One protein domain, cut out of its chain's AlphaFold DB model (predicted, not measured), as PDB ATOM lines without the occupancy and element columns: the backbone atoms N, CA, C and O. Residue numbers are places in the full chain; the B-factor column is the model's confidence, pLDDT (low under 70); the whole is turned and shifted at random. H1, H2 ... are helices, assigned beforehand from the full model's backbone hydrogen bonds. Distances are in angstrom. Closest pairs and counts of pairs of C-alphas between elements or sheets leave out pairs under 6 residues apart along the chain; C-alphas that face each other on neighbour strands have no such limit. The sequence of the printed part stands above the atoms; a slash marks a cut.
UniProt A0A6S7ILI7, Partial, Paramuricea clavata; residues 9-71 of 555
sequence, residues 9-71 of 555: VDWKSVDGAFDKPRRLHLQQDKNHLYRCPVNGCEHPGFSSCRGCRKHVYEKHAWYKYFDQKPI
ATOM      1  N   VAL A   9     146.069 191.766 194.868       69.81
ATOM      2  CA  VAL A   9     146.889 192.418 195.905       69.81
ATOM      3  C   VAL A   9     147.404 193.769 195.395       69.81
ATOM      4  O   VAL A   9     147.962 193.842 194.293       69.81
ATOM      5  N   ASP A  10     147.228 194.832 196.187       75.81
ATOM      6  CA  ASP A  10     147.856 196.131 195.930       75.81
ATOM      7  C   ASP A  10     149.305 196.119 196.430       75.81
ATOM      8  O   ASP A  10     149.603 196.388 197.587       75.81
ATOM      9  N   TRP A  11     150.230 195.782 195.534       76.19
ATOM     10  CA  TRP A  11     151.655 195.671 195.852       76.19
ATOM     11  C   TRP A  11     152.324 196.997 196.228       76.19
ATOM     12  O   TRP A  11     153.461 196.975 196.681       76.19
ATOM     13  N   LYS A  12     151.658 198.146 196.036       76.31
ATOM     14  CA  LYS A  12     152.187 199.442 196.476       76.31
ATOM     15  C   LYS A  12     152.034 199.637 197.989       76.31
ATOM     16  O   LYS A  12     152.826 200.355 198.582       76.31
ATOM     17  N   SER A  13     151.009 199.035 198.592       73.88
ATOM     18  CA  SER A  13     150.678 199.198 200.011       73.88
ATOM     19  C   SER A  13     151.226 198.077 200.898       73.88
ATOM     20  O   SER A  13     150.834 197.981 202.053       73.88
ATOM     21  N   VAL A  14     152.068 197.193 200.353       77.31
ATOM     22  CA  VAL A  14     152.713 196.108 201.103       77.31
ATOM     23  C   VAL A  14     154.013 196.633 201.712       77.31
ATOM     24  O   VAL A  14     154.782 197.307 201.023       77.31
ATOM     25  N   ASP A  15     154.265 196.311 202.983       68.75
ATOM     26  CA  ASP A  15     155.461 196.756 203.704       68.75
ATOM     27  C   ASP A  15     156.750 196.353 202.971       68.75
ATOM     28  O   ASP A  15     156.925 195.210 202.545       68.75
ATOM     29  N   GLY A  16     157.649 197.328 202.797       73.12
ATOM     30  CA  GLY A  16     158.898 197.178 202.041       73.12
ATOM     31  C   GLY A  16     158.800 197.489 200.540       73.12
ATOM     32  O   GLY A  16     159.776 197.268 199.823       73.12
ATOM     33  N   ALA A  17     157.656 197.978 200.045       80.00
ATOM     34  CA  ALA A  17     157.505 198.401 198.653       80.00
ATOM     35  C   ALA A  17     158.334 199.657 198.335       80.00
ATOM     36  O   ALA A  17     158.369 200.612 199.108       80.00
ATOM     37  N   PHE A  18     158.941 199.710 197.146       74.94
ATOM     38  CA  PHE A  18     159.581 200.934 196.658       74.94
ATOM     39  C   PHE A  18     158.560 202.068 196.434       74.94
ATOM     40  O   PHE A  18     157.542 201.875 195.762       74.94
ATOM     41  N   ASP A  19     158.903 203.286 196.871       70.56
ATOM     42  CA  ASP A  19     158.070 204.496 196.728       70.56
ATOM     43  C   ASP A  19     157.670 204.807 195.279       70.56
ATOM     44  O   ASP A  19     156.598 205.358 194.996       70.56
ATOM     45  N   LYS A  20     158.543 204.457 194.326       74.00
ATOM     46  CA  LYS A  20     158.306 204.630 192.893       74.00
ATOM     47  C   LYS A  20     158.407 203.287 192.175       74.00
ATOM     48  O   LYS A  20     159.380 202.563 192.371       74.00
ATOM     49  N   PRO A  21     157.457 202.975 191.273       76.75
ATOM     50  CA  PRO A  21     157.492 201.725 190.533       76.75
ATOM     51  C   PRO A  21     158.719 201.681 189.619       76.75
ATOM     52  O   PRO A  21     158.934 202.581 188.797       76.75
ATOM     53  N   ARG A  22     159.484 200.595 189.714       77.38
ATOM     54  CA  ARG A  22     160.637 200.318 188.856       77.38
ATOM     55  C   ARG A  22     160.211 200.326 187.386       77.38
ATOM     56  O   ARG A  22     159.210 199.715 186.990       77.38
ATOM     57  N   ARG A  23     160.980 201.021 186.543       76.25
ATOM     58  CA  ARG A  23     160.772 201.008 185.089       76.25
ATOM     59  C   ARG A  23     161.309 199.700 184.508       76.25
ATOM     60  O   ARG A  23     162.456 199.330 184.724       76.25
ATOM     61  N   LEU A  24     160.464 199.008 183.746       78.50
ATOM     62  CA  LEU A  24     160.817 197.774 183.043       78.50
ATOM     63  C   LEU A  24     161.642 198.092 181.790       78.50
ATOM     64  O   LEU A  24     161.091 198.424 180.731       78.50
ATOM     65  N   HIS A  25     162.962 197.976 181.928       77.25
ATOM     66  CA  HIS A  25     163.917 198.014 180.828       77.25
ATOM     67  C   HIS A  25     164.047 196.604 180.245       77.25
ATOM     68  O   HIS A  25     164.654 195.727 180.848       77.25
ATOM     69  N   LEU A  26     163.407 196.375 179.097       81.69
ATOM     70  CA  LEU A  26     163.440 195.092 178.398       81.69
ATOM     71  C   LEU A  26     164.420 195.194 177.236       81.69
ATOM     72  O   LEU A  26     164.268 196.076 176.389       81.69
ATOM     73  N   GLN A  27     165.391 194.291 177.196       76.31
ATOM     74  CA  GLN A  27     166.314 194.145 176.078       76.31
ATOM     75  C   GLN A  27     165.936 192.919 175.253       76.31
ATOM     76  O   GLN A  27     165.317 191.975 175.754       76.31
ATOM     77  N   GLN A  28     166.246 192.985 173.966       79.88
ATOM     78  CA  GLN A  28     165.994 191.898 173.040       79.88
ATOM     79  C   GLN A  28     167.152 190.899 173.138       79.88
ATOM     80  O   GLN A  28     168.312 191.298 173.087       79.88
ATOM     81  N   ASP A  29     166.832 189.621 173.321       78.50
ATOM     82  CA  ASP A  29     167.822 188.546 173.411       78.50
ATOM     83  C   ASP A  29     168.384 188.193 172.016       78.50
ATOM     84  O   ASP A  29     167.829 188.610 170.994       78.50
ATOM     85  N   LYS A  30     169.446 187.376 171.954       78.25
ATOM     86  CA  LYS A  30     170.140 186.972 170.708       78.25
ATOM     87  C   LYS A  30     169.214 186.343 169.654       78.25
ATOM     88  O   LYS A  30     169.494 186.430 168.466       78.25
ATOM     89  N   ASN A  31     168.082 185.782 170.081       78.88
ATOM     90  CA  ASN A  31     167.063 185.177 169.216       78.88
ATOM     91  C   ASN A  31     165.920 186.145 168.844       78.88
ATOM     92  O   ASN A  31     164.827 185.705 168.500       78.88
ATOM     93  N   HIS A  32     166.118 187.458 168.978       79.81
ATOM     94  CA  HIS A  32     165.113 188.498 168.722       79.81
ATOM     95  C   HIS A  32     163.853 188.455 169.614       79.81
ATOM     96  O   HIS A  32     162.845 189.092 169.299       79.81
ATOM     97  N   LEU A  33     163.902 187.773 170.762       81.69
ATOM     98  CA  LEU A  33     162.781 187.657 171.701       81.69
ATOM     99  C   LEU A  33     163.035 188.457 172.984       81.69
ATOM    100  O   LEU A  33     164.150 188.515 173.493       81.69
ATOM    101  N   TYR A  34     161.981 189.045 173.543       83.69
ATOM    102  CA  TYR A  34     162.003 189.700 174.850       83.69
ATOM    103  C   TYR A  34     161.658 188.682 175.931       83.69
ATOM    104  O   TYR A  34     160.559 188.128 175.919       83.69
ATOM    105  N   ARG A  35     162.563 188.442 176.880       82.44
ATOM    106  CA  ARG A  35     162.306 187.547 178.020       82.44
ATOM    107  C   ARG A  35     161.774 188.322 179.224       82.44
ATOM    108  O   ARG A  35     162.002 189.525 179.359       82.44
ATOM    109  N   CYS A  36     161.005 187.635 180.063       82.81
ATOM    110  CA  CYS A  36     160.544 188.187 181.332       82.81
ATOM    111  C   CYS A  36     161.759 188.369 182.262       82.81
ATOM    112  O   CYS A  36     162.547 187.436 182.378       82.81
ATOM    113  N   PRO A  37     161.926 189.525 182.930       79.31
ATOM    114  CA  PRO A  37     163.075 189.783 183.803       79.31
ATOM    115  C   PRO A  37     162.953 189.138 185.195       79.31
ATOM    116  O   PRO A  37     163.810 189.341 186.048       79.31
ATOM    117  N   VAL A  38     161.873 188.396 185.450       81.38
ATOM    118  CA  VAL A  38     161.655 187.676 186.708       81.38
ATOM    119  C   VAL A  38     162.336 186.313 186.622       81.38
ATOM    120  O   VAL A  38     161.969 185.490 185.781       81.38
ATOM    121  N   ASN A  39     163.297 186.066 187.513       72.12
ATOM    122  CA  ASN A  39     163.998 184.785 187.605       72.12
ATOM    123  C   ASN A  39     162.999 183.644 187.883       72.12
ATOM    124  O   ASN A  39     162.182 183.744 188.797       72.12
ATOM    125  N   GLY A  40     163.048 182.578 187.076       69.00
ATOM    126  CA  GLY A  40     162.143 181.423 187.190       69.00
ATOM    127  C   GLY A  40     160.783 181.571 186.491       69.00
ATOM    128  O   GLY A  40     159.887 180.766 186.720       69.00
ATOM    129  N   CYS A  41     160.588 182.588 185.643       80.44
ATOM    130  CA  CYS A  41     159.387 182.696 184.811       80.44
ATOM    131  C   CYS A  41     159.440 181.718 183.618       80.44
ATOM    132  O   CYS A  41     160.298 181.847 182.749       80.44
ATOM    133  N   GLU A  42     158.484 180.785 183.534       73.06
ATOM    134  CA  GLU A  42     158.429 179.725 182.506       73.06
ATOM    135  C   GLU A  42     157.968 180.199 181.110       73.06
ATOM    136  O   GLU A  42     157.798 179.393 180.195       73.06
ATOM    137  N   HIS A  43     157.735 181.502 180.899       80.06
ATOM    138  CA  HIS A  43     157.277 181.977 179.592       80.06
ATOM    139  C   HIS A  43     158.414 181.915 178.550       80.06
ATOM    140  O   HIS A  43     159.456 182.542 178.761       80.06
ATOM    141  N   PRO A  44     158.216 181.293 177.367       72.44
ATOM    142  CA  PRO A  44     159.284 181.026 176.386       72.44
ATOM    143  C   PRO A  44     159.876 182.272 175.685       72.44
ATOM    144  O   PRO A  44     160.728 182.143 174.809       72.44
ATOM    145  N   GLY A  45     159.479 183.485 176.086       79.00
ATOM    146  CA  GLY A  45     159.825 184.761 175.446       79.00
ATOM    147  C   GLY A  45     158.679 185.379 174.632       79.00
ATOM    148  O   GLY A  45     157.655 184.747 174.385       79.00
ATOM    149  N   PHE A  46     158.828 186.651 174.258       86.44
ATOM    150  CA  PHE A  46     157.816 187.446 173.554       86.44
ATOM    151  C   PHE A  46     158.400 188.087 172.297       86.44
ATOM    152  O   PHE A  46     159.482 188.662 172.340       86.44
ATOM    153  N   SER A  47     157.641 188.102 171.200       81.69
ATOM    154  CA  SER A  47     158.034 188.774 169.949       81.69
ATOM    155  C   SER A  47     157.978 190.307 170.015       81.69
ATOM    156  O   SER A  47     158.429 190.984 169.098       81.69
ATOM    157  N   SER A  48     157.425 190.889 171.087       82.62
ATOM    158  CA  SER A  48     157.361 192.345 171.268       82.62
ATOM    159  C   SER A  48     157.541 192.775 172.724       82.62
ATOM    160  O   SER A  48     157.024 192.140 173.650       82.62
ATOM    161  N   CYS A  49     158.180 193.938 172.923       79.62
ATOM    162  CA  CYS A  49     158.283 194.628 174.217       79.62
ATOM    163  C   CYS A  49     156.926 194.758 174.919       79.62
ATOM    164  O   CYS A  49     156.816 194.615 176.137       79.62
ATOM    165  N   ARG A  50     155.874 195.051 174.145       84.19
ATOM    166  CA  ARG A  50     154.520 195.247 174.668       84.19
ATOM    167  C   ARG A  50     153.949 193.957 175.255       84.19
ATOM    168  O   ARG A  50     153.335 194.017 176.319       84.19
ATOM    169  N   GLY A  51     154.168 192.818 174.595       83.31
ATOM    170  CA  GLY A  51     153.732 191.507 175.080       83.31
ATOM    171  C   GLY A  51     154.369 191.156 176.424       83.31
ATOM    172  O   GLY A  51     153.657 190.864 177.383       83.31
ATOM    173  N   CYS A  52     155.691 191.321 176.528       82.69
ATOM    174  CA  CYS A  52     156.424 191.056 177.767       82.69
ATOM    175  C   CYS A  52     155.985 191.986 178.916       82.69
ATOM    176  O   CYS A  52     155.707 191.526 180.024       82.69
ATOM    177  N   ARG A  53     155.792 193.289 178.652       83.81
ATOM    178  CA  ARG A  53     155.286 194.238 179.667       83.81
ATOM    179  C   ARG A  53     153.905 193.864 180.202       83.81
ATOM    180  O   ARG A  53     153.657 194.024 181.396       83.81
ATOM    181  N   LYS A  54     153.007 193.389 179.334       85.56
ATOM    182  CA  LYS A  54     151.660 192.965 179.735       85.56
ATOM    183  C   LYS A  54     151.724 191.729 180.634       85.56
ATOM    184  O   LYS A  54     151.092 191.714 181.684       85.56
ATOM    185  N   HIS A  55     152.548 190.752 180.268       84.88
ATOM    186  CA  HIS A  55     152.758 189.554 181.069       84.88
ATOM    187  C   HIS A  55     153.303 189.868 182.472       84.88
ATOM    188  O   HIS A  55     152.727 189.417 183.461       84.88
ATOM    189  N   VAL A  56     154.346 190.704 182.579       82.56
ATOM    190  CA  VAL A  56     154.890 191.124 183.884       82.56
ATOM    191  C   VAL A  56     153.822 191.839 184.715       82.56
ATOM    192  O   VAL A  56     153.699 191.583 185.905       82.56
ATOM    193  N   TYR A  57     152.997 192.687 184.096       81.94
ATOM    194  CA  TYR A  57     151.918 193.385 184.800       81.94
ATOM    195  C   TYR A  57     150.821 192.450 185.330       81.94
ATOM    196  O   TYR A  57     150.251 192.720 186.382       81.94
ATOM    197  N   GLU A  58     150.513 191.368 184.618       78.81
ATOM    198  CA  GLU A  58     149.417 190.461 184.978       78.81
ATOM    199  C   GLU A  58     149.854 189.323 185.907       78.81
ATOM    200  O   GLU A  58     149.076 188.907 186.763       78.81
ATOM    201  N   LYS A  59     151.081 188.812 185.754       80.12
ATOM    202  CA  LYS A  59     151.580 187.635 186.488       80.12
ATOM    203  C   LYS A  59     152.626 187.960 187.551       80.12
ATOM    204  O   LYS A  59     152.757 187.217 188.518       80.12
ATOM    205  N   HIS A  60     153.327 189.082 187.408       83.62
ATOM    206  CA  HIS A  60     154.434 189.476 188.280       83.62
ATOM    207  C   HIS A  60     154.326 190.947 188.704       83.62
ATOM    208  O   HIS A  60     155.316 191.674 188.732       83.62
ATOM    209  N   ALA A  61     153.110 191.403 189.021       80.19
ATOM    210  CA  ALA A  61     152.841 192.801 189.369       80.19
ATOM    211  C   ALA A  61     153.717 193.320 190.530       80.19
ATOM    212  O   ALA A  61     154.096 194.492 190.523       80.19
ATOM    213  N   TRP A  62     154.090 192.435 191.464       82.50
ATOM    214  CA  TRP A  62     155.003 192.701 192.580       82.50
ATOM    215  C   TRP A  62     156.399 193.165 192.136       82.50
ATOM    216  O   TRP A  62     157.006 193.981 192.816       82.50
ATOM    217  N   TYR A  63     156.888 192.737 190.965       83.06
ATOM    218  CA  TYR A  63     158.245 193.038 190.474       83.06
ATOM    219  C   TYR A  63     158.490 194.538 190.235       83.06
ATOM    220  O   TYR A  63     159.621 195.004 190.133       83.06
ATOM    221  N   LYS A  64     157.420 195.333 190.129       82.38
ATOM    222  CA  LYS A  64     157.539 196.793 190.037       82.38
ATOM    223  C   LYS A  64     157.916 197.447 191.365       82.38
ATOM    224  O   LYS A  64     158.372 198.585 191.336       82.38
ATOM    225  N   TYR A  65     157.685 196.764 192.480       82.50
ATOM    226  CA  TYR A  65     157.757 197.330 193.824       82.50
ATOM    227  C   TYR A  65     158.724 196.576 194.740       82.50
ATOM    228  O   TYR A  65     159.074 197.120 195.777       82.50
ATOM    229  N   PHE A  66     159.193 195.387 194.346       81.88
ATOM    230  CA  PHE A  66     160.107 194.560 195.132       81.88
ATOM    231  C   PHE A  66     161.134 193.853 194.244       81.88
ATOM    232  O   PHE A  66     160.814 193.453 193.121       81.88
ATOM    233  N   ASP A  67     162.340 193.643 194.773       73.62
ATOM    234  CA  ASP A  67     163.412 192.907 194.086       73.62
ATOM    235  C   ASP A  67     163.254 191.382 194.207       73.62
ATOM    236  O   ASP A  67     163.609 190.637 193.292       73.62
ATOM    237  N   GLN A  68     162.652 190.915 195.302       74.12
ATOM    238  CA  GLN A  68     162.269 189.520 195.524       74.12
ATOM    239  C   GLN A  68     160.788 189.450 195.888       74.12
ATOM    240  O   GLN A  68     160.240 190.391 196.458       74.12
ATOM    241  N   LYS A  69     160.116 188.349 195.539       78.38
ATOM    242  CA  LYS A  69     158.680 188.205 195.794       78.38
ATOM    243  C   LYS A  69     158.432 188.121 197.312       78.38
ATOM    244  O   LYS A  69     158.875 187.142 197.910       78.38
ATOM    245  N   PRO A  70     157.705 189.072 197.924       72.06
ATOM    246  CA  PRO A  70     157.443 189.021 199.358       72.06
ATOM    247  C   PRO A  70     156.451 187.897 199.699       72.06
ATOM    248  O   PRO A  70     155.532 187.595 198.925       72.06
ATOM    249  N   ILE A  71     156.649 187.264 200.858       60.59
ATOM    250  CA  ILE A  71     155.750 186.244 201.411       60.59
ATOM    251  C   ILE A  71     154.642 186.976 202.168       60.59
ATOM    252  O   ILE A  71     154.894 187.597 203.194       60.59
TER     253      ILE A  71
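This is residues 9 to 71 of the 555 residues of the protein "Partial" of Paramuricea clavata (UniProt A0A6S7ILI7). There is little regular structure here: a long stretch with no named element, residues 9 to 48, runs the length of an elongated domain, folds back near Asn 31 and loops round to H1, which leads back toward the starting end, with the short H2 after it. The printed part has 63 residues, with two named helices, H1 then H2, and no named strand. The class is all helix, though the named elements hold only 15 residues. It is only just compact, close to loose, with a radius of gyration of the C-alphas of 12.3 A and spans of 38 by 21 by 16 A.

H1, residues 49 to 59, and H2, residues 61 to 64, are joined by a tight link of 1 residue. They are close but not clearly touching; their closest C-alphas, those of Val 56 and Tyr 63, are 7.6 A apart. In H1 every O i to N i+4 pair is within hydrogen-bond range; H2 is too short for such a pair.

H1 begins at C-alpha 49 (158.283, 194.628, 174.217) and measures 15.6 A. H2 ends at C-alpha 64 (157.539, 196.793, 190.037).

The C-alphas farthest apart, those of Asp 15 and Asn 31, are 38.2 A apart. The printed part has no cut. Residues 9, 15, 40 and 71 have pLDDT under 70.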